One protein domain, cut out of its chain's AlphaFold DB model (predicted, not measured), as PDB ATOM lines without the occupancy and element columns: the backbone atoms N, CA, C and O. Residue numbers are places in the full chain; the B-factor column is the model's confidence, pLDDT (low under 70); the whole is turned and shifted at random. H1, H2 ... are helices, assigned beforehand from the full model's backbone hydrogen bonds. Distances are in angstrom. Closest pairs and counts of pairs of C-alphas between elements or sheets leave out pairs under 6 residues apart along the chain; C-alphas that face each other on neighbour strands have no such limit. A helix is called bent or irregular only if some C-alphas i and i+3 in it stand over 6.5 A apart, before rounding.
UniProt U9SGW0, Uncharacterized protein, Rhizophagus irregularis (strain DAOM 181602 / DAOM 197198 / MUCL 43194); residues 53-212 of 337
ATOM      1  N   THR A  53     160.383 174.605 171.424       80.75
ATOM      2  CA  THR A  53     159.143 174.548 172.194       80.75
ATOM      3  C   THR A  53     158.602 173.113 172.259       80.75
ATOM      4  O   THR A  53     158.710 172.345 171.296       80.75
ATOM      5  N   PRO A  54     157.975 172.717 173.381       90.12
ATOM      6  CA  PRO A  54     157.222 171.463 173.460       90.12
ATOM      7  C   PRO A  54     156.103 171.358 172.402       90.12
ATOM      8  O   PRO A  54     155.738 170.257 171.975       90.12
ATOM      9  N   GLU A  55     155.579 172.495 171.948       91.62
ATOM     10  CA  GLU A  55     154.603 172.600 170.865       91.62
ATOM     11  C   GLU A  55     155.180 172.161 169.530       91.62
ATOM     12  O   GLU A  55     154.520 171.414 168.809       91.62
ATOM     13  N   LEU A  56     156.407 172.574 169.207       90.69
ATOM     14  CA  LEU A  56     157.064 172.176 167.969       90.69
ATOM     15  C   LEU A  56     157.233 170.655 167.910       90.69
ATOM     16  O   LEU A  56     156.911 170.037 166.894       90.69
ATOM     17  N   LEU A  57     157.639 170.033 169.024       92.19
ATOM     18  CA  LEU A  57     157.730 168.573 169.126       92.19
ATOM     19  C   LEU A  57     156.356 167.918 168.942       92.19
ATOM     20  O   LEU A  57     156.217 166.917 168.236       92.19
ATOM     21  N   SER A  58     155.317 168.503 169.533       92.88
ATOM     22  CA  SER A  58     153.944 168.020 169.371       92.88
ATOM     23  C   SER A  58     153.489 168.075 167.914       92.88
ATOM     24  O   SER A  58     153.041 167.056 167.397       92.88
ATOM     25  N   LYS A  59     153.672 169.217 167.239       91.31
ATOM     26  CA  LYS A  59     153.335 169.402 165.819       91.31
ATOM     27  C   LYS A  59     154.096 168.410 164.935       91.31
ATOM     28  O   LYS A  59     153.503 167.767 164.075       91.31
ATOM     29  N   LEU A  60     155.400 168.246 165.165       89.94
ATOM     30  CA  LEU A  60     156.248 167.356 164.372       89.94
ATOM     31  C   LEU A  60     155.818 165.888 164.491       89.94
ATOM     32  O   LEU A  60     155.703 165.180 163.494       89.94
ATOM     33  N   THR A  61     155.541 165.434 165.712       90.00
ATOM     34  CA  THR A  61     155.156 164.038 165.981       90.00
ATOM     35  C   THR A  61     153.752 163.670 165.502       90.00
ATOM     36  O   THR A  61     153.426 162.486 165.430       90.00
ATOM     37  N   GLU A  62     152.923 164.656 165.153       86.00
ATOM     38  CA  GLU A  62     151.651 164.438 164.456       86.00
ATOM     39  C   GLU A  62     151.841 164.208 162.948       86.00
ATOM     40  O   GLU A  62     150.996 163.568 162.323       86.00
ATOM     41  N   MET A  63     152.950 164.683 162.370       83.12
ATOM     42  CA  MET A  63     153.262 164.544 160.943       83.12
ATOM     43  C   MET A  63     154.089 163.293 160.617       83.12
ATOM     44  O   MET A  63     154.003 162.792 159.499       83.12
ATOM     45  N   ILE A  64     154.875 162.782 161.572       79.44
ATOM     46  CA  ILE A  64     155.797 161.652 161.365       79.44
ATOM     47  C   ILE A  64     155.262 160.364 162.030       79.44
ATOM     48  O   ILE A  64     154.827 160.412 163.187       79.44
ATOM     49  N   PRO A  65     155.324 159.190 161.365       71.12
ATOM     50  CA  PRO A  65     155.092 157.885 161.991       71.12
ATOM     51  C   PRO A  65     156.210 157.476 162.967       71.12
ATOM     52  O   PRO A  65     157.387 157.687 162.704       71.12
ATOM     53  N   LEU A  66     155.859 156.758 164.045       61.72
ATOM     54  CA  LEU A  66     156.783 156.349 165.135       61.72
ATOM     55  C   LEU A  66     157.981 155.491 164.705       61.72
ATOM     56  O   LEU A  66     158.841 155.199 165.527       61.72
ATOM     57  N   THR A  67     157.996 155.033 163.461       59.59
ATOM     58  CA  THR A  67     158.980 154.102 162.912       59.59
ATOM     59  C   THR A  67     160.038 154.777 162.048       59.59
ATOM     60  O   THR A  67     160.960 154.096 161.611       59.59
ATOM     61  N   GLU A  68     159.899 156.072 161.757       63.59
ATOM     62  CA  GLU A  68     160.863 156.805 160.937       63.59
ATOM     63  C   GLU A  68     161.920 157.463 161.822       63.59
ATOM     64  O   GLU A  68     161.621 158.360 162.611       63.59
ATOM     65  N   ASP A  69     163.165 157.005 161.678       66.31
ATOM     66  CA  ASP A  69     164.312 157.700 162.249       66.31
ATOM     67  C   ASP A  69     164.504 159.018 161.497       66.31
ATOM     68  O   ASP A  69     164.727 159.043 160.282       66.31
ATOM     69  N   ASN A  70     164.350 160.128 162.212       80.56
ATOM     70  CA  ASN A  70     164.401 161.457 161.636       80.56
ATOM     71  C   ASN A  70     165.342 162.323 162.476       80.56
ATOM     72  O   ASN A  70     165.060 162.641 163.630       80.56
ATOM     73  N   ILE A  71     166.455 162.737 161.865       83.44
ATOM     74  CA  ILE A  71     167.503 163.550 162.502       83.44
ATOM     75  C   ILE A  71     166.918 164.825 163.128       83.44
ATOM     76  O   ILE A  71     167.337 165.229 164.212       83.44
ATOM     77  N   PHE A  72     165.921 165.434 162.482       85.81
ATOM     78  CA  PHE A  72     165.245 166.627 162.984       85.81
ATOM     79  C   PHE A  72     164.411 166.332 164.230       85.81
ATOM     80  O   PHE A  72     164.483 167.070 165.210       85.81
ATOM     81  N   LEU A  73     163.670 165.220 164.223       88.81
ATOM     82  CA  LEU A  73     162.905 164.766 165.383       88.81
ATOM     83  C   LEU A  73     163.824 164.440 166.565       88.81
ATOM     84  O   LEU A  73     163.567 164.910 167.668       88.81
ATOM     85  N   ASN A  74     164.903 163.691 166.334       88.38
ATOM     86  CA  ASN A  74     165.855 163.318 167.381       88.38
ATOM     87  C   ASN A  74     166.512 164.555 168.004       88.38
ATOM     88  O   ASN A  74     166.516 164.691 169.225       88.38
ATOM     89  N   SER A  75     166.971 165.496 167.169       85.88
ATOM     90  CA  SER A  75     167.566 166.758 167.637       85.88
ATOM     91  C   SER A  75     166.581 167.543 168.509       85.88
ATOM     92  O   SER A  75     166.929 168.001 169.595       85.88
ATOM     93  N   LEU A  76     165.319 167.643 168.080       89.12
ATOM     94  CA  LEU A  76     164.286 168.343 168.840       89.12
ATOM     95  C   LEU A  76     163.956 167.637 170.163       89.12
ATOM     96  O   LEU A  76     163.734 168.294 171.180       89.12
ATOM     97  N   ILE A  77     163.937 166.302 170.171       90.62
ATOM     98  CA  ILE A  77     163.728 165.513 171.385       90.62
ATOM     99  C   ILE A  77     164.844 165.767 172.403       90.62
ATOM    100  O   ILE A  77     164.533 165.995 173.569       90.62
ATOM    101  N   GLU A  78     166.113 165.747 171.989       87.94
ATOM    102  CA  GLU A  78     167.255 165.991 172.886       87.94
ATOM    103  C   GLU A  78     167.177 167.370 173.553       87.94
ATOM    104  O   GLU A  78     167.451 167.505 174.746       87.94
ATOM    105  N   MET A  79     166.718 168.386 172.824       85.94
ATOM    106  CA  MET A  79     166.539 169.730 173.374       85.94
ATOM    107  C   MET A  79     165.326 169.844 174.300       85.94
ATOM    108  O   MET A  79     165.367 170.553 175.299       85.94
ATOM    109  N   VAL A  80     164.221 169.155 174.005       90.38
ATOM    110  CA  VAL A  80     163.064 169.139 174.915       90.38
ATOM    111  C   VAL A  80     163.373 168.316 176.170       90.38
ATOM    112  O   VAL A  80     162.871 168.629 177.247       90.38
ATOM    113  N   ALA A  81     164.230 167.297 176.073       90.88
ATOM    114  CA  ALA A  81     164.630 166.432 177.184       90.88
ATOM    115  C   ALA A  81     165.366 167.173 178.315       90.88
ATOM    116  O   ALA A  81     165.283 166.750 179.476       90.88
ATOM    117  N   ILE A  82     166.048 168.280 178.006       87.06
ATOM    118  CA  ILE A  82     166.701 169.134 179.010       87.06
ATOM    119  C   ILE A  82     165.741 170.132 179.677       87.06
ATOM    120  O   ILE A  82     166.094 170.716 180.698       87.06
ATOM    121  N   ILE A  83     164.517 170.301 179.160       87.50
ATOM    122  CA  ILE A  83     163.473 171.120 179.789       87.50
ATOM    123  C   ILE A  83     162.737 170.253 180.824       87.50
ATOM    124  O   ILE A  83     162.133 169.240 180.456       87.50
ATOM    125  N   PRO A  84     162.728 170.618 182.118       89.69
ATOM    126  CA  PRO A  84     161.998 169.850 183.119       89.69
ATOM    127  C   PRO A  84     160.489 169.803 182.810       89.69
ATOM    128  O   PRO A  84     159.836 170.835 182.680       89.69
ATOM    129  N   LEU A  85     159.882 168.613 182.728       92.94
ATOM    130  CA  LEU A  85     158.462 168.477 182.361       92.94
ATOM    131  C   LEU A  85     157.529 169.220 183.329       92.94
ATOM    132  O   LEU A  85     156.457 169.670 182.940       92.94
ATOM    133  N   ASN A  86     157.927 169.374 184.591       87.44
ATOM    134  CA  ASN A  86     157.161 170.106 185.597       87.44
ATOM    135  C   ASN A  86     157.095 171.624 185.344       87.44
ATOM    136  O   ASN A  86     156.257 172.279 185.962       87.44
ATOM    137  N   THR A  87     157.945 172.184 184.474       89.44
ATOM    138  CA  THR A  87     157.866 173.591 184.043       89.44
ATOM    139  C   THR A  87     157.058 173.769 182.760       89.44
ATOM    140  O   THR A  87     156.724 174.896 182.400       89.44
ATOM    141  N   ILE A  88     156.732 172.680 182.064       91.25
ATOM    142  CA  ILE A  88     155.916 172.716 180.852       91.25
ATOM    143  C   ILE A  88     154.443 172.754 181.255       91.25
ATOM    144  O   ILE A  88     153.952 171.900 181.993       91.25
ATOM    145  N   GLU A  89     153.709 173.742 180.749       92.00
ATOM    146  CA  GLU A  89     152.268 173.805 180.965       92.00
ATOM    147  C   GLU A  89     151.558 172.634 180.265       92.00
ATOM    148  O   GLU A  89     151.798 172.325 179.093       92.00
ATOM    149  N   PHE A  90     150.635 171.991 180.983       89.62
ATOM    150  CA  PHE A  90     149.855 170.881 180.450       89.62
ATOM    151  C   PHE A  90     149.091 171.295 179.190       89.62
ATOM    152  O   PHE A  90     148.213 172.153 179.236       89.62
ATOM    153  N   GLY A  91     149.344 170.608 178.080       85.00
ATOM    154  CA  GLY A  91     148.726 170.893 176.783       85.00
ATOM    155  C   GLY A  91     149.679 171.511 175.764       85.00
ATOM    156  O   GLY A  91     149.391 171.403 174.579       85.00
ATOM    157  N   ARG A  92     150.828 172.056 176.193       91.69
ATOM    158  CA  ARG A  92     151.912 172.453 175.277       91.69
ATOM    159  C   ARG A  92     152.583 171.241 174.627       91.69
ATOM    160  O   ARG A  92     152.946 171.282 173.460       91.69
ATOM    161  N   LEU A  93     152.703 170.143 175.379       93.94
ATOM    162  CA  LEU A  93     153.175 168.851 174.877       93.94
ATOM    163  C   LEU A  93     152.002 167.872 174.715       93.94
ATOM    164  O   LEU A  93     151.306 167.573 175.689       93.94
ATOM    165  N   SER A  94     151.791 167.353 173.505       92.94
ATOM    166  CA  SER A  94     150.761 166.353 173.207       92.94
ATOM    167  C   SER A  94     151.128 164.975 173.780       92.94
ATOM    168  O   SER A  94     152.286 164.698 174.087       92.94
ATOM    169  N   ILE A  95     150.150 164.066 173.919       91.88
ATOM    170  CA  ILE A  95     150.433 162.683 174.366       91.88
ATOM    171  C   ILE A  95     151.356 161.967 173.375       91.88
ATOM    172  O   ILE A  95     152.216 161.194 173.792       91.88
ATOM    173  N   THR A  96     151.186 162.218 172.075       92.06
ATOM    174  CA  THR A  96     152.059 161.660 171.040       92.06
ATOM    175  C   THR A  96     153.472 162.222 171.184       92.06
ATOM    176  O   THR A  96     154.405 161.434 171.290       92.06
ATOM    177  N   GLY A  97     153.622 163.545 171.318       93.69
ATOM    178  CA  GLY A  97     154.916 164.194 171.545       93.69
ATOM    179  C   GLY A  97     155.630 163.664 172.788       93.69
ATOM    180  O   GLY A  97     156.790 163.261 172.720       93.69
ATOM    181  N   LEU A  98     154.907 163.548 173.907       95.56
ATOM    182  CA  LEU A  98     155.431 162.951 175.136       95.56
ATOM    183  C   LEU A  98     155.844 161.489 174.931       95.56
ATOM    184  O   LEU A  98     156.875 161.069 175.440       95.56
ATOM    185  N   LYS A  99     155.074 160.700 174.174       94.19
ATOM    186  CA  LYS A  99     155.422 159.303 173.886       94.19
ATOM    187  C   LYS A  99     156.760 159.192 173.154       94.19
ATOM    188  O   LYS A  99     157.548 158.336 173.537       94.19
ATOM    189  N   TYR A 100     157.000 160.031 172.146       92.62
ATOM    190  CA  TYR A 100     158.273 160.068 171.417       92.62
ATOM    191  C   TYR A 100     159.434 160.510 172.306       92.62
ATOM    192  O   TYR A 100     160.475 159.858 172.329       92.62
ATOM    193  N   LEU A 101     159.232 161.576 173.087       94.31
ATOM    194  CA  LEU A 101     160.218 162.050 174.057       94.31
ATOM    195  C   LEU A 101     160.620 160.928 175.023       94.31
ATOM    196  O   LEU A 101     161.803 160.654 175.217       94.31
ATOM    197  N   LEU A 102     159.634 160.243 175.607       94.62
ATOM    198  CA  LEU A 102     159.882 159.174 176.568       94.62
ATOM    199  C   LEU A 102     160.461 157.916 175.921       94.62
ATOM    200  O   LEU A 102     161.292 157.277 176.552       94.62
ATOM    201  N   SER A 103     160.062 157.550 174.700       92.75
ATOM    202  CA  SER A 103     160.634 156.381 174.021       92.75
ATOM    203  C   SER A 103     162.104 156.592 173.699       92.75
ATOM    204  O   SER A 103     162.936 155.761 174.047       92.75
ATOM    205  N   TYR A 104     162.427 157.741 173.113       91.00
ATOM    206  CA  TYR A 104     163.784 158.067 172.705       91.00
ATOM    207  C   TYR A 104     164.728 158.186 173.905       91.00
ATOM    208  O   TYR A 104     165.809 157.606 173.897       91.00
ATOM    209  N   THR A 105     164.298 158.869 174.971       91.81
ATOM    210  CA  THR A 105     165.092 159.034 176.206       91.81
ATOM    211  C   THR A 105     165.169 157.769 177.063       91.81
ATOM    212  O   THR A 105     165.987 157.690 177.975       91.81
ATOM    213  N   TYR A 106     164.295 156.789 176.823       89.50
ATOM    214  CA  TYR A 106     164.353 155.483 177.477       89.50
ATOM    215  C   TYR A 106     165.330 154.535 176.772       89.50
ATOM    216  O   TYR A 106     166.000 153.746 177.431       89.50
ATOM    217  N   GLU A 107     165.390 154.598 175.441       86.06
ATOM    218  CA  GLU A 107     166.219 153.716 174.611       86.06
ATOM    219  C   GLU A 107     167.656 154.229 174.443       86.06
ATOM    220  O   GLU A 107     168.574 153.423 174.305       86.06
ATOM    221  N   ASN A 108     167.861 155.547 174.504       82.88
ATOM    222  CA  ASN A 108     169.158 156.186 174.295       82.88
ATOM    223  C   ASN A 108     169.708 156.806 175.588       82.88
ATOM    224  O   ASN A 108     168.964 157.352 176.403       82.88
ATOM    225  N   GLU A 109     171.035 156.790 175.754       80.25
ATOM    226  CA  GLU A 109     171.738 157.455 176.863       80.25
ATOM    227  C   GLU A 109     171.853 158.976 176.655       80.25
ATOM    228  O   GLU A 109     172.943 159.554 176.594       80.25
ATOM    229  N   VAL A 110     170.702 159.633 176.545       82.94
ATOM    230  CA  VAL A 110     170.601 161.088 176.422       82.94
ATOM    231  C   VAL A 110     170.371 161.742 177.772       82.94
ATOM    232  O   VAL A 110     169.907 161.124 178.729       82.94
ATOM    233  N   THR A 111     170.739 163.009 177.872       81.94
ATOM    234  CA  THR A 111     170.495 163.813 179.062       81.94
ATOM    235  C   THR A 111     168.993 164.017 179.258       81.94
ATOM    236  O   THR A 111     168.282 164.307 178.298       81.94
ATOM    237  N   PHE A 112     168.499 163.872 180.488       87.81
ATOM    238  CA  PHE A 112     167.079 164.056 180.785       87.81
ATOM    239  C   PHE A 112     166.886 164.754 182.132       87.81
ATOM    240  O   PHE A 112     167.241 164.224 183.185       87.81
ATOM    241  N   ALA A 113     166.311 165.956 182.100       87.19
ATOM    242  CA  ALA A 113     166.242 166.842 183.262       87.19
ATOM    243  C   ALA A 113     165.146 166.463 184.274       87.19
ATOM    244  O   ALA A 113     165.119 166.975 185.392       87.19
ATOM    245  N   THR A 114     164.214 165.586 183.895       90.94
ATOM    246  CA  THR A 114     163.008 165.330 184.692       90.94
ATOM    247  C   THR A 114     163.142 164.061 185.541       90.94
ATOM    248  O   THR A 114     163.386 162.985 184.992       90.94
ATOM    249  N   PRO A 115     162.922 164.130 186.869       91.50
ATOM    250  CA  PRO A 115     162.842 162.945 187.715       91.50
ATOM    251  C   PRO A 115     161.687 162.025 187.325       91.50
ATOM    252  O   PRO A 115     160.619 162.462 186.907       91.50
ATOM    253  N   GLU A 116     161.851 160.737 187.566       93.50
ATOM    254  CA  GLU A 116     160.965 159.693 187.071       93.50
ATOM    255  C   GLU A 116     159.552 159.756 187.682       93.50
ATOM    256  O   GLU A 116     158.556 159.459 187.024       93.50
ATOM    257  N   TYR A 117     159.439 160.261 188.916       94.50
ATOM    258  CA  TYR A 117     158.142 160.612 189.502       94.50
ATOM    259  C   TYR A 117     157.453 161.764 188.755       94.50
ATOM    260  O   TYR A 117     156.247 161.710 188.528       94.50
ATOM    261  N   GLU A 118     158.195 162.802 188.365       95.31
ATOM    262  CA  GLU A 118     157.641 163.942 187.625       95.31
ATOM    263  C   GLU A 118     157.243 163.533 186.201       95.31
ATOM    264  O   GLU A 118     156.228 164.006 185.694       95.31
ATOM    265  N   VAL A 119     157.953 162.574 185.591       96.56
ATOM    266  CA  VAL A 119     157.526 161.928 184.339       96.56
ATOM    267  C   VAL A 119     156.177 161.237 184.511       96.56
ATOM    268  O   VAL A 119     155.258 161.455 183.712       96.56
ATOM    269  N   PHE A 120     156.033 160.420 185.558       97.19
ATOM    270  CA  PHE A 120     154.770 159.761 185.883       97.19
ATOM    271  C   PHE A 120     153.654 160.778 186.122       97.19
ATOM    272  O   PHE A 120     152.602 160.701 185.482       97.19
ATOM    273  N   ARG A 121     153.900 161.773 186.975       96.31
ATOM    274  CA  ARG A 121     152.957 162.846 187.288       96.31
ATOM    275  C   ARG A 121     152.497 163.570 186.027       96.31
ATOM    276  O   ARG A 121     151.292 163.689 185.803       96.31
ATOM    277  N   TYR A 122     153.437 164.016 185.192       96.94
ATOM    278  CA  TYR A 122     153.123 164.739 183.965       96.94
ATOM    279  C   TYR A 122     152.274 163.888 183.016       96.94
ATOM    280  O   TYR A 122     151.240 164.338 182.522       96.94
ATOM    281  N   SER A 123     152.652 162.617 182.845       96.75
ATOM    282  CA  SER A 123     151.932 161.654 182.005       96.75
ATOM    283  C   SER A 123     150.491 161.433 182.473       96.75
ATOM    284  O   SER A 123     149.567 161.403 181.657       96.75
ATOM    285  N   VAL A 124     150.276 161.296 183.785       96.12
ATOM    286  CA  VAL A 124     148.943 161.075 184.360       96.12
ATOM    287  C   VAL A 124     148.072 162.319 184.244       96.12
ATOM    288  O   VAL A 124     146.924 162.202 183.820       96.12
ATOM    289  N   ILE A 125     148.592 163.503 184.577       95.75
ATOM    290  CA  ILE A 125     147.817 164.749 184.501       95.75
ATOM    291  C   ILE A 125     147.453 165.070 183.045       95.75
ATOM    292  O   ILE A 125     146.312 165.444 182.763       95.75
ATOM    293  N   LEU A 126     148.368 164.839 182.098       95.31
ATOM    294  CA  LEU A 126     148.089 164.995 180.671       95.31
ATOM    295  C   LEU A 126     147.001 164.017 180.191       95.31
ATOM    296  O   LEU A 126     146.076 164.415 179.477       95.31
ATOM    297  N   ALA A 127     147.057 162.753 180.624       95.00
ATOM    298  CA  ALA A 127     146.013 161.767 180.344       95.00
ATOM    299  C   ALA A 127     144.663 162.152 180.977       95.00
ATOM    300  O   ALA A 127     143.624 162.010 180.334       95.00
ATOM    301  N   ALA A 128     144.669 162.678 182.204       94.50
ATOM    302  CA  ALA A 128     143.476 163.152 182.899       94.50
ATOM    303  C   ALA A 128     142.836 164.353 182.185       94.50
ATOM    304  O   ALA A 128     141.619 164.368 182.002       94.50
ATOM    305  N   LYS A 129     143.646 165.296 181.684       94.19
ATOM    306  CA  LYS A 129     143.181 166.439 180.879       94.19
ATOM    307  C   LYS A 129     142.449 166.003 179.609       94.19
ATOM    308  O   LYS A 129     141.456 166.621 179.244       94.19
ATOM    309  N   GLN A 130     142.874 164.908 178.974       91.69
ATOM    310  CA  GLN A 130     142.149 164.333 177.832       91.69
ATOM    311  C   GLN A 130     140.832 163.641 178.203       91.69
ATOM    312  O   GLN A 130     140.010 163.395 177.322       91.69
ATOM    313  N   VAL A 131     140.651 163.260 179.468       93.12
ATOM    314  CA  VAL A 131     139.420 162.622 179.945       93.12
ATOM    315  C   VAL A 131     138.375 163.680 180.291       93.12
ATOM    316  O   VAL A 131     137.257 163.604 179.791       93.12
ATOM    317  N   SER A 132     138.714 164.652 181.144       93.88
ATOM    318  CA  SER A 132     137.859 165.806 181.461       93.88
ATOM    319  C   SER A 132     138.595 166.848 182.315       93.88
ATOM    320  O   SER A 132     139.562 166.530 183.005       93.88
ATOM    321  N   ASN A 133     138.070 168.078 182.366       93.94
ATOM    322  CA  ASN A 133     138.548 169.113 183.298       93.94
ATOM    323  C   ASN A 133     138.400 168.689 184.771       93.94
ATOM    324  O   ASN A 133     139.238 169.022 185.602       93.94
ATOM    325  N   TYR A 134     137.357 167.919 185.093       91.25
ATOM    326  CA  TYR A 134     137.157 167.375 186.437       91.25
ATOM    327  C   TYR A 134     138.258 166.368 186.807       91.25
ATOM    328  O   TYR A 134     138.866 166.480 187.871       91.25
ATOM    329  N   ALA A 135     138.587 165.443 185.897       92.56
ATOM    330  CA  ALA A 135     139.689 164.503 186.086       92.56
ATOM    331  C   ALA A 135     141.040 165.225 186.219       92.56
ATOM    332  O   ALA A 135     141.836 164.875 187.089       92.56
ATOM    333  N   TYR A 136     141.284 166.250 185.398       93.69
ATOM    334  CA  TYR A 136     142.479 167.092 185.489       93.69
ATOM    335  C   TYR A 136     142.646 167.721 186.879       93.69
ATOM    336  O   TYR A 136     143.717 167.593 187.472       93.69
ATOM    337  N   ASN A 137     141.591 168.332 187.427       91.50
ATOM    338  CA  ASN A 137     141.642 168.962 188.748       91.50
ATOM    339  C   ASN A 137     141.943 167.934 189.850       91.50
ATOM    340  O   ASN A 137     142.887 168.118 190.616       91.50
ATOM    341  N   ILE A 138     141.225 166.802 189.864       90.44
ATOM    342  CA  ILE A 138     141.439 165.734 190.854       90.44
ATOM    343  C   ILE A 138     142.879 165.218 190.826       90.44
ATOM    344  O   ILE A 138     143.505 165.056 191.871       90.44
ATOM    345  N   PHE A 139     143.409 164.907 189.642       91.88
ATOM    346  CA  PHE A 139     144.740 164.307 189.541       91.88
ATOM    347  C   PHE A 139     145.864 165.315 189.764       91.88
ATOM    348  O   PHE A 139     146.926 164.917 190.229       91.88
ATOM    349  N   THR A 140     145.625 166.602 189.514       91.25
ATOM    350  CA  THR A 140     146.570 167.666 189.876       91.25
ATOM    351  C   THR A 140     146.704 167.801 191.395       91.25
ATOM    352  O   THR A 140     147.811 167.997 191.886       91.25
ATOM    353  N   GLU A 141     145.610 167.631 192.144       88.50
ATOM    354  CA  GLU A 141     145.632 167.627 193.615       88.50
ATOM    355  C   GLU A 141     146.263 166.350 194.186       88.50
ATOM    356  O   GLU A 141     147.052 166.407 195.128       88.50
ATOM    357  N   ARG A 142     145.944 165.184 193.608       88.31
ATOM    358  CA  ARG A 142     146.456 163.883 194.082       88.31
ATOM    359  C   ARG A 142     147.923 163.638 193.765       88.31
ATOM    360  O   ARG A 142     148.557 162.840 194.447       88.31
ATOM    361  N   LEU A 143     148.439 164.270 192.717       91.94
ATOM    362  CA  LEU A 143     149.830 164.162 192.299       91.94
ATOM    363  C   LEU A 143     150.497 165.525 192.475       91.94
ATOM    364  O   LEU A 143     150.649 166.263 191.498       91.94
ATOM    365  N   PRO A 144     150.899 165.896 193.702       90.12
ATOM    366  CA  PRO A 144     151.637 167.130 193.913       90.12
ATOM    367  C   PRO A 144     153.029 167.041 193.267       90.12
ATOM    368  O   PRO A 144     153.573 165.942 193.117       90.12
ATOM    369  N   PRO A 145     153.639 168.179 192.898       90.69
ATOM    370  CA  PRO A 145     155.040 168.221 192.488       90.69
ATOM    371  C   PRO A 145     155.956 167.585 193.541       90.69
ATOM    372  O   PRO A 145     155.683 167.667 194.738       90.69
ATOM    373  N   LEU A 146     157.085 167.019 193.116       86.06
ATOM    374  CA  LEU A 146     158.063 166.317 193.954       86.06
ATOM    375  C   LEU A 146     158.505 167.163 195.158       86.06
ATOM    376  O   LEU A 146     158.608 166.660 196.275       86.06
ATOM    377  N   LYS A 147     158.676 168.476 194.950       84.12
ATOM    378  CA  LYS A 147     159.028 169.453 195.997       84.12
ATOM    379  C   LYS A 147     157.951 169.608 197.090       84.12
ATOM    380  O   LYS A 147     158.257 170.104 198.168       84.12
ATOM    381  N   GLN A 148     156.707 169.198 196.829       82.69
ATOM    382  CA  GLN A 148     155.534 169.394 197.694       82.69
ATOM    383  C   GLN A 148     154.960 168.086 198.276       82.69
ATOM    384  O   GLN A 148     154.028 168.141 199.077       82.69
ATOM    385  N   ILE A 149     155.521 166.918 197.932       80.81
ATOM    386  CA  ILE A 149     154.992 165.597 198.330       80.81
ATOM    387  C   ILE A 149     154.804 165.437 199.845       80.81
ATOM    388  O   ILE A 149     153.868 164.770 200.272       80.81
ATOM    389  N   ARG A 150     155.632 166.083 200.675       66.88
ATOM    390  CA  ARG A 150     155.554 165.963 202.145       66.88
ATOM    391  C   ARG A 150     154.205 166.395 202.747       66.88
ATOM    392  O   ARG A 150     153.946 166.061 203.896       66.88
ATOM    393  N   ASN A 151     153.356 167.094 201.987       59.31
ATOM    394  CA  ASN A 151     152.090 167.663 202.457       59.31
ATOM    395  C   ASN A 151     150.840 167.043 201.790       59.31
ATOM    396  O   ASN A 151     149.762 167.632 201.865       59.31
ATOM    397  N   SER A 152     150.954 165.904 201.096       60.56
ATOM    398  CA  SER A 152     149.830 165.340 200.333       60.56
ATOM    399  C   SER A 152     148.769 164.684 201.227       60.56
ATOM    400  O   SER A 152     149.099 163.842 202.061       60.56
ATOM    401  N   VAL A 153     147.489 165.003 201.005       58.12
ATOM    402  CA  VAL A 153     146.341 164.361 201.671       58.12
ATOM    403  C   VAL A 153     145.700 163.346 200.723       58.12
ATOM    404  O   VAL A 153     145.461 163.646 199.554       58.12
ATOM    405  N   GLN A 154     145.389 162.145 201.215       58.81
ATOM    406  CA  GLN A 154     144.720 161.116 200.414       58.81
ATOM    407  C   GLN A 154     143.238 161.459 200.185       58.81
ATOM    408  O   GLN A 154     142.446 161.545 201.123       58.81
ATOM    409  N   VAL A 155     142.852 161.624 198.915       60.00
ATOM    410  CA  VAL A 155     141.466 161.880 198.483       60.00
ATOM    411  C   VAL A 155     140.800 160.578 198.018       60.00
ATOM    412  O   VAL A 155     141.416 159.738 197.363       60.00
ATOM    413  N   LYS A 156     139.510 160.413 198.334       61.81
ATOM    414  CA  LYS A 156     138.703 159.203 198.089       61.81
ATOM    415  C   LYS A 156     138.675 158.783 196.608       61.81
ATOM    416  O   LYS A 156     138.365 159.586 195.736       61.81
ATOM    417  N   ASN A 157     138.957 157.513 196.317       63.00
ATOM    418  CA  ASN A 157     139.075 156.986 194.949       63.00
ATOM    419  C   ASN A 157     137.758 156.951 194.154       63.00
ATOM    420  O   ASN A 157     136.748 156.455 194.646       63.00
ATOM    421  N   GLU A 158     137.804 157.396 192.891       74.50
ATOM    422  CA  GLU A 158     136.674 157.349 191.954       74.50
ATOM    423  C   GLU A 158     136.991 156.401 190.781       74.50
ATOM    424  O   GLU A 158     137.720 156.725 189.843       74.50
ATOM    425  N   PHE A 159     136.458 155.179 190.852       72.38
ATOM    426  CA  PHE A 159     136.889 154.037 190.031       72.38
ATOM    427  C   PHE A 159     136.722 154.231 188.510       72.38
ATOM    428  O   PHE A 159     137.534 153.741 187.723       72.38
ATOM    429  N   ILE A 160     135.679 154.948 188.074       78.75
ATOM    430  CA  ILE A 160     135.360 155.115 186.644       78.75
ATOM    431  C   ILE A 160     136.413 155.980 185.940       78.75
ATOM    432  O   ILE A 160     136.901 155.607 184.869       78.75
ATOM    433  N   ILE A 161     136.792 157.101 186.557       86.19
ATOM    434  CA  ILE A 161     137.770 158.047 186.008       86.19
ATOM    435  C   ILE A 161     139.143 157.377 185.902       86.19
ATOM    436  O   ILE A 161     139.783 157.431 184.850       86.19
ATOM    437  N   ASN A 162     139.544 156.638 186.939       87.31
ATOM    438  CA  ASN A 162     140.821 155.924 186.978       87.31
ATOM    439  C   ASN A 162     140.958 154.932 185.811       87.31
ATOM    440  O   ASN A 162     142.001 154.878 185.159       87.31
ATOM    441  N   LYS A 163     139.888 154.203 185.462       89.94
ATOM    442  CA  LYS A 163     139.896 153.262 184.328       89.94
ATOM    443  C   LYS A 163     140.080 153.960 182.977       89.94
ATOM    444  O   LYS A 163     140.730 153.409 182.087       89.94
ATOM    445  N   GLN A 164     139.492 155.143 182.788       92.69
ATOM    446  CA  GLN A 164     139.659 155.919 181.554       92.69
ATOM    447  C   GLN A 164     141.083 156.472 181.435       92.69
ATOM    448  O   GLN A 164     141.692 156.363 180.368       92.69
ATOM    449  N   ILE A 165     141.641 156.967 182.541       93.75
ATOM    450  CA  ILE A 165     143.027 157.440 182.608       93.75
ATOM    451  C   ILE A 165     144.000 156.297 182.332       93.75
ATOM    452  O   ILE A 165     144.858 156.442 181.469       93.75
ATOM    453  N   ALA A 166     143.829 155.132 182.962       93.94
ATOM    454  CA  ALA A 166     144.688 153.969 182.738       93.94
ATOM    455  C   ALA A 166     144.745 153.559 181.252       93.94
ATOM    456  O   ALA A 166     145.813 153.245 180.726       93.94
ATOM    457  N   LYS A 167     143.614 153.631 180.530       94.06
ATOM    458  CA  LYS A 167     143.577 153.381 179.076       94.06
ATOM    459  C   LYS A 167     144.409 154.394 178.288       94.06
ATOM    460  O   LYS A 167     145.125 153.993 177.374       94.06
ATOM    461  N   LYS A 168     144.301 155.683 178.625       93.81
ATOM    462  CA  LYS A 168     145.052 156.775 177.983       93.81
ATOM    463  C   LYS A 168     146.542 156.747 178.324       93.81
ATOM    464  O   LYS A 168     147.359 157.080 177.476       93.81
ATOM    465  N   LEU A 169     146.880 156.308 179.534       94.56
ATOM    466  CA  LEU A 169     148.241 156.233 180.051       94.56
ATOM    467  C   LEU A 169     149.007 155.020 179.504       94.56
ATOM    468  O   LEU A 169     150.211 155.108 179.297       94.56
ATOM    469  N   LYS A 170     148.316 153.908 179.206       93.56
ATOM    470  CA  LYS A 170     148.887 152.649 178.685       93.56
ATOM    471  C   LYS A 170     150.039 152.798 177.665       93.56
ATOM    472  O   LYS A 170     151.038 152.106 177.849       93.56
ATOM    473  N   PRO A 171     149.961 153.643 176.613       92.12
ATOM    474  CA  PRO A 171     151.062 153.804 175.657       92.12
ATOM    475  C   PRO A 171     152.341 154.431 176.236       92.12
ATOM    476  O   PRO A 171     153.393 154.271 175.621       92.12
ATOM    477  N   LEU A 172     152.254 155.128 177.374       95.19
ATOM    478  CA  LEU A 172     153.360 155.827 178.034       95.19
ATOM    479  C   LEU A 172     154.000 154.989 179.148       95.19
ATOM    480  O   LEU A 172     155.211 155.046 179.317       95.19
ATOM    481  N   ILE A 173     153.211 154.176 179.870       94.50
ATOM    482  CA  ILE A 173     153.654 153.438 181.077       94.50
ATOM    483  C   ILE A 173     154.931 152.628 180.836       94.50
ATOM    484  O   ILE A 173     155.802 152.596 181.697       94.50
ATOM    485  N   LYS A 174     155.054 151.985 179.669       92.38
ATOM    486  CA  LYS A 174     156.218 151.146 179.341       92.38
ATOM    487  C   LYS A 174     157.542 151.914 179.268       92.38
ATOM    488  O   LYS A 174     158.592 151.288 179.293       92.38
ATOM    489  N   PHE A 175     157.475 153.236 179.143       94.50
ATOM    490  CA  PHE A 175     158.631 154.120 179.089       94.50
ATOM    491  C   PHE A 175     158.855 154.846 180.412       94.50
ATOM    492  O   PHE A 175     159.594 155.820 180.419       94.50
ATOM    493  N   ILE A 176     158.200 154.439 181.505       95.25
ATOM    494  CA  ILE A 176     158.388 155.006 182.845       95.25
ATOM    495  C   ILE A 176     159.100 153.964 183.704       95.25
ATOM    496  O   ILE A 176     158.602 152.853 183.895       95.25
ATOM    497  N   ASP A 177     160.265 154.320 184.231       92.44
ATOM    498  CA  ASP A 177     161.085 153.442 185.053       92.44
ATOM    499  C   ASP A 177     160.726 153.567 186.538       92.44
ATOM    500  O   ASP A 177     161.406 154.224 187.327       92.44
ATOM    501  N   PHE A 178     159.664 152.880 186.957       93.31
ATOM    502  CA  PHE A 178     159.210 152.889 188.353       93.31
ATOM    503  C   PHE A 178     160.284 152.451 189.364       93.31
ATOM    504  O   PHE A 178     160.164 152.778 190.541       93.31
ATOM    505  N   ARG A 179     161.356 151.769 188.934       90.19
ATOM    506  CA  ARG A 179     162.480 151.385 189.807       90.19
ATOM    507  C   ARG A 179     163.285 152.595 190.295       90.19
ATOM    508  O   ARG A 179     163.984 152.484 191.294       90.19
ATOM    509  N   ARG A 180     163.195 153.738 189.604       88.75
ATOM    510  CA  ARG A 180     163.865 155.006 189.959       88.75
ATOM    511  C   ARG A 180     162.998 155.923 190.827       88.75
ATOM    512  O   ARG A 180     163.423 157.020 191.185       88.75
ATOM    513  N   ILE A 181     161.775 155.505 191.156       90.88
ATOM    514  CA  ILE A 181     160.865 156.253 192.024       90.88
ATOM    515  C   ILE A 181     161.040 155.762 193.463       90.88
ATOM    516  O   ILE A 181     161.114 154.563 193.722       90.88
ATOM    517  N   ASN A 182     161.091 156.694 194.417       88.38
ATOM    518  CA  ASN A 182     161.215 156.368 195.837       88.38
ATOM    519  C   ASN A 182     160.071 155.437 196.296       88.38
ATOM    520  O   ASN A 182     158.903 155.727 196.037       88.38
ATOM    521  N   ALA A 183     160.403 154.360 197.017       89.19
ATOM    522  CA  ALA A 183     159.433 153.355 197.467       89.19
ATOM    523  C   ALA A 183     158.262 153.948 198.267       89.19
ATOM    524  O   ALA A 183     157.128 153.505 198.105       89.19
ATOM    525  N   GLN A 184     158.517 154.979 199.078       87.50
ATOM    526  CA  GLN A 184     157.481 155.665 199.845       87.50
ATOM    527  C   GLN A 184     156.489 156.384 198.924       87.50
ATOM    528  O   GLN A 184     155.285 156.313 199.136       87.50
ATOM    529  N   ILE A 185     156.975 157.017 197.850       90.81
ATOM    530  CA  ILE A 185     156.115 157.649 196.838       90.81
ATOM    531  C   ILE A 185     155.273 156.588 196.119       90.81
ATOM    532  O   ILE A 185     154.090 156.811 195.856       90.81
ATOM    533  N   ILE A 186     155.863 155.430 195.807       92.81
ATOM    534  CA  ILE A 186     155.127 154.327 195.181       92.81
ATOM    535  C   ILE A 186     153.981 153.871 196.097       92.81
ATOM    536  O   ILE A 186     152.841 153.842 195.640       92.81
ATOM    537  N   SER A 187     154.274 153.607 197.372       91.69
ATOM    538  CA  SER A 187     153.320 153.130 198.386       91.69
ATOM    539  C   SER A 187     152.212 154.130 198.688       91.69
ATOM    540  O   SER A 187     151.033 153.780 198.705       91.69
ATOM    541  N   ASP A 188     152.575 155.388 198.918       89.06
ATOM    542  CA  ASP A 188     151.639 156.354 199.491       89.06
ATOM    543  C   ASP A 188     150.804 157.067 198.428       89.06
ATOM    544  O   ASP A 188     149.704 157.544 198.728       89.06
ATOM    545  N   ILE A 189     151.330 157.153 197.200       91.00
ATOM    546  CA  ILE A 189     150.762 157.964 196.120       91.00
ATOM    547  C   ILE A 189     150.421 157.113 194.900       91.00
ATOM    548  O   ILE A 189     149.279 157.143 194.456       91.00
ATOM    549  N   ILE A 190     151.368 156.364 194.328       93.50
ATOM    550  CA  ILE A 190     151.164 155.725 193.012       93.50
ATOM    551  C   ILE A 190     150.240 154.508 193.101       93.50
ATOM    552  O   ILE A 190     149.273 154.404 192.345       93.50
ATOM    553  N   GLU A 191     150.537 153.580 194.006       92.94
ATOM    554  CA  GLU A 191     149.801 152.328 194.184       92.94
ATOM    555  C   GLU A 191     148.318 152.562 194.543       92.94
ATOM    556  O   GLU A 191     147.453 151.989 193.868       92.94
ATOM    557  N   PRO A 192     147.967 153.481 195.471       90.81
ATOM    558  CA  PRO A 192     146.575 153.764 195.814       90.81
ATOM    559  C   PRO A 192     145.727 154.304 194.658       90.81
ATOM    560  O   PRO A 192     144.502 154.178 194.700       90.81
ATOM    561  N   LEU A 193     146.330 154.890 193.613       90.50
ATOM    562  CA  LEU A 193     145.579 155.386 192.453       90.50
ATOM    563  C   LEU A 193     144.966 154.254 191.628       90.50
ATOM    564  O   LEU A 193     143.978 154.488 190.930       90.50
ATOM    565  N   ASN A 194     145.519 153.039 191.688       91.75
ATOM    566  CA  ASN A 194     145.029 151.883 190.932       91.75
ATOM    567  C   ASN A 194     144.872 152.169 189.415       91.75
ATOM    568  O   ASN A 194     143.901 151.760 188.775       91.75
ATOM    569  N   ILE A 195     145.809 152.941 188.850       93.94
ATOM    570  CA  ILE A 195     145.897 153.250 187.406       93.94
ATOM    571  C   ILE A 195     147.081 152.557 186.720       93.94
ATOM    572  O   ILE A 195     147.163 152.559 185.490       93.94
ATOM    573  N   ILE A 196     147.987 151.975 187.510       95.38
ATOM    574  CA  ILE A 196     149.164 151.232 187.056       95.38
ATOM    575  C   ILE A 196     148.927 149.733 187.289       95.38
ATOM    576  O   ILE A 196     148.429 149.369 188.355       95.38
ATOM    577  N   PRO A 197     149.269 148.858 186.322       94.44
ATOM    578  CA  PRO A 197     149.225 147.412 186.521       94.44
ATOM    579  C   PRO A 197     150.027 146.970 187.750       94.44
ATOM    580  O   PRO A 197     151.162 147.412 187.954       94.44
ATOM    581  N   ILE A 198     149.451 146.073 188.552       94.00
ATOM    582  CA  ILE A 198     150.039 145.633 189.824       94.00
ATOM    583  C   ILE A 198     151.401 144.954 189.627       94.00
ATOM    584  O   ILE A 198     152.277 145.059 190.481       94.00
ATOM    585  N   GLU A 199     151.621 144.319 188.475       95.06
ATOM    586  CA  GLU A 199     152.869 143.641 188.128       95.06
ATOM    587  C   GLU A 199     154.040 144.627 188.046       95.06
ATOM    588  O   GLU A 199     155.149 144.313 188.479       95.06
ATOM    589  N   ILE A 200     153.790 145.842 187.542       95.19
ATOM    590  CA  ILE A 200     154.801 146.900 187.438       95.19
ATOM    591  C   ILE A 200     155.181 147.391 188.835       95.19
ATOM    592  O   ILE A 200     156.368 147.451 189.155       95.19
ATOM    593  N   ILE A 201     154.188 147.658 189.687       95.75
ATOM    594  CA  ILE A 201     154.395 148.092 191.077       95.75
ATOM    595  C   ILE A 201     155.176 147.033 191.868       95.75
ATOM    596  O   ILE A 201     156.199 147.336 192.481       95.75
ATOM    597  N   GLN A 202     154.763 145.764 191.785       94.25
ATOM    598  CA  GLN A 202     155.469 144.659 192.436       94.25
ATOM    599  C   GLN A 202     156.905 144.509 191.924       94.25
ATOM    600  O   GLN A 202     157.814 144.254 192.715       94.25
ATOM    601  N   SER A 203     157.131 144.673 190.616       92.19
ATOM    602  CA  SER A 203     158.480 144.634 190.052       92.19
ATOM    603  C   SER A 203     159.357 145.767 190.592       92.19
ATOM    604  O   SER A 203     160.531 145.537 190.875       92.19
ATOM    605  N   ALA A 204     158.793 146.962 190.799       91.88
ATOM    606  CA  ALA A 204     159.519 148.104 191.337       91.88
ATOM    607  C   ALA A 204     159.950 147.840 192.786       91.88
ATOM    608  O   ALA A 204     161.139 147.925 193.087       91.88
ATOM    609  N   TYR A 205     159.033 147.387 193.650       91.56
ATOM    610  CA  TYR A 205     159.369 147.019 195.031       91.56
ATOM    611  C   TYR A 205     160.401 145.896 195.123       91.56
ATOM    612  O   TYR A 205     161.335 145.991 195.917       91.56
ATOM    613  N   ARG A 206     160.264 144.839 194.308       90.00
ATOM    614  CA  ARG A 206     161.241 143.738 194.278       90.00
ATOM    615  C   ARG A 206     162.630 144.239 193.907       90.00
ATOM    616  O   ARG A 206     163.591 143.854 194.561       90.00
ATOM    617  N   ASN A 207     162.732 145.101 192.893       85.25
ATOM    618  CA  ASN A 207     164.011 145.691 192.505       85.25
ATOM    619  C   ASN A 207     164.607 146.514 193.650       85.25
ATOM    620  O   ASN A 207     165.750 146.265 194.007       85.25
ATOM    621  N   ILE A 208     163.823 147.398 194.275       83.81
ATOM    622  CA  ILE A 208     164.290 148.239 195.389       83.81
ATOM    623  C   ILE A 208     164.775 147.389 196.575       83.81
ATOM    624  O   ILE A 208     165.803 147.694 197.174       83.81
ATOM    625  N   ALA A 209     164.072 146.300 196.902       84.56
ATOM    626  CA  ALA A 209     164.466 145.401 197.986       84.56
ATOM    627  C   ALA A 209     165.776 144.645 197.690       84.56
ATOM    628  O   ALA A 209     166.585 144.435 198.592       84.56
ATOM    629  N   ILE A 210     165.991 144.242 196.433       82.69
ATOM    630  CA  ILE A 210     167.211 143.545 195.995       82.69
ATOM    631  C   ILE A 210     168.393 144.520 195.895       82.69
ATOM    632  O   ILE A 210     169.524 144.155 196.201       82.69
ATOM    633  N   SER A 211     168.143 145.761 195.482       67.75
ATOM    634  CA  SER A 211     169.157 146.747 195.109       67.75
ATOM    635  C   SER A 211     169.560 147.686 196.251       67.75
ATOM    636  O   SER A 211     169.901 148.837 195.987       67.75
ATOM    637  N   SER A 212     169.495 147.233 197.507       57.00
ATOM    638  CA  SER A 212     169.655 148.068 198.716       57.00
ATOM    639  C   SER A 212     170.958 148.889 198.790       57.00
ATOM    640  O   SER A 212     170.994 149.865 199.535       57.00
TER     641      SER A 212
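Overview. This is residues 53 to 212 of the 337 residues of an uncharacterized protein of Rhizophagus irregularis (strain DAOM 181602 / DAOM 197198 / MUCL 43194) (UniProt U9SGW0). Nine helices stack into a rounded body: the hairpin of H1 and H2 crosses one side of H3, H4 lies in the middle with H5 and H7 packed on it, and the hairpin of H8 and H9 lies towards the other end, with short H6 near H8. The printed part has 160 residues, 105 of them in nine named helices, H1 to H9 in chain order, and no named strand; the class is all helix. It is compact, with a radius of gyration of the C-alphas of 15.6 A, and spans 43 by 40 by 27 A.

Arrangement. H1, residues 54 to 63, and H2, residues 71 to 81, form a helical hairpin at a shallow tilt of 33 degrees, only just short of steep; their closest C-alphas, Pro 54 and Val 80, are 6.5 A apart. H3, residues 95 to 107, is the hub, touching four helices. Its residues 96 to 100 alone touch H1, about perpendicular at 85 degrees, closest at the C-alphas of Ser 58 and Gly 97, 4.5 A. Its residues 100 to 105 alone touch H2, at 89 degrees, closest at the C-alphas of Ile 77 and Leu 101, 5.6 A. H4, residues 116 to 131, forms a hairpin with H3 through residues 123 to 127 alone, closest at the C-alphas of Ile 95 and Leu 126, 7.1 A. H5, residues 133 to 142, forms a hairpin with H4 at a shallow tilt of 23 degrees; the closest C-alphas, Lys 129 and Tyr 136, are 4.7 A apart. H7, residues 159 to 173, touches H4 at a steep tilt of 56 degrees, closest at the C-alphas of Ala 127 and Lys 168, 5.6 A, and with residues 171 to 172 alone touches H3. H8, residues 183 to 193, and H9, residues 198 to 210, form a hairpin at 7 degrees, closest at the C-alphas of Ala 183 and Tyr 205, 6.8 A. H6, residues 146 to 151, touches no helix but is near H8. Every O i to N i+4 pair is within hydrogen-bond range in H2, H3, H4, H5 and H9, against 5 of 6 in H1, 9 of 11 in H7, 4 of 7 in H8 and 0 of 2 in H6, where 1 of 3 O i to N i+3 pairs is.

Along the chain. H1 begins at C-alpha 54, (157.222, 171.463, 173.460). H4, the longest, measures 22.9 A, H7 19.0 A, H9 18.4 A and H3 18.2 A. H6, H7 and, only just, H8 are irregular: C-alphas 147 and 150 are 7.9 A apart, 168 and 171 7.1 A, 188 and 191 6.9 A. H9 ends at C-alpha 210, (167.211, 143.545, 195.995).

Size, cuts and confidence. The C-alphas farthest apart, Ile 71 and Lys 156, are 46.0 A apart. The printed part has no cut, and the link from H2 to H3, 13 residues, is long. The mean pLDDT of the printed part is 87.7; residues 66 to 69, 150 to 157 and 211 to 212 are under 70.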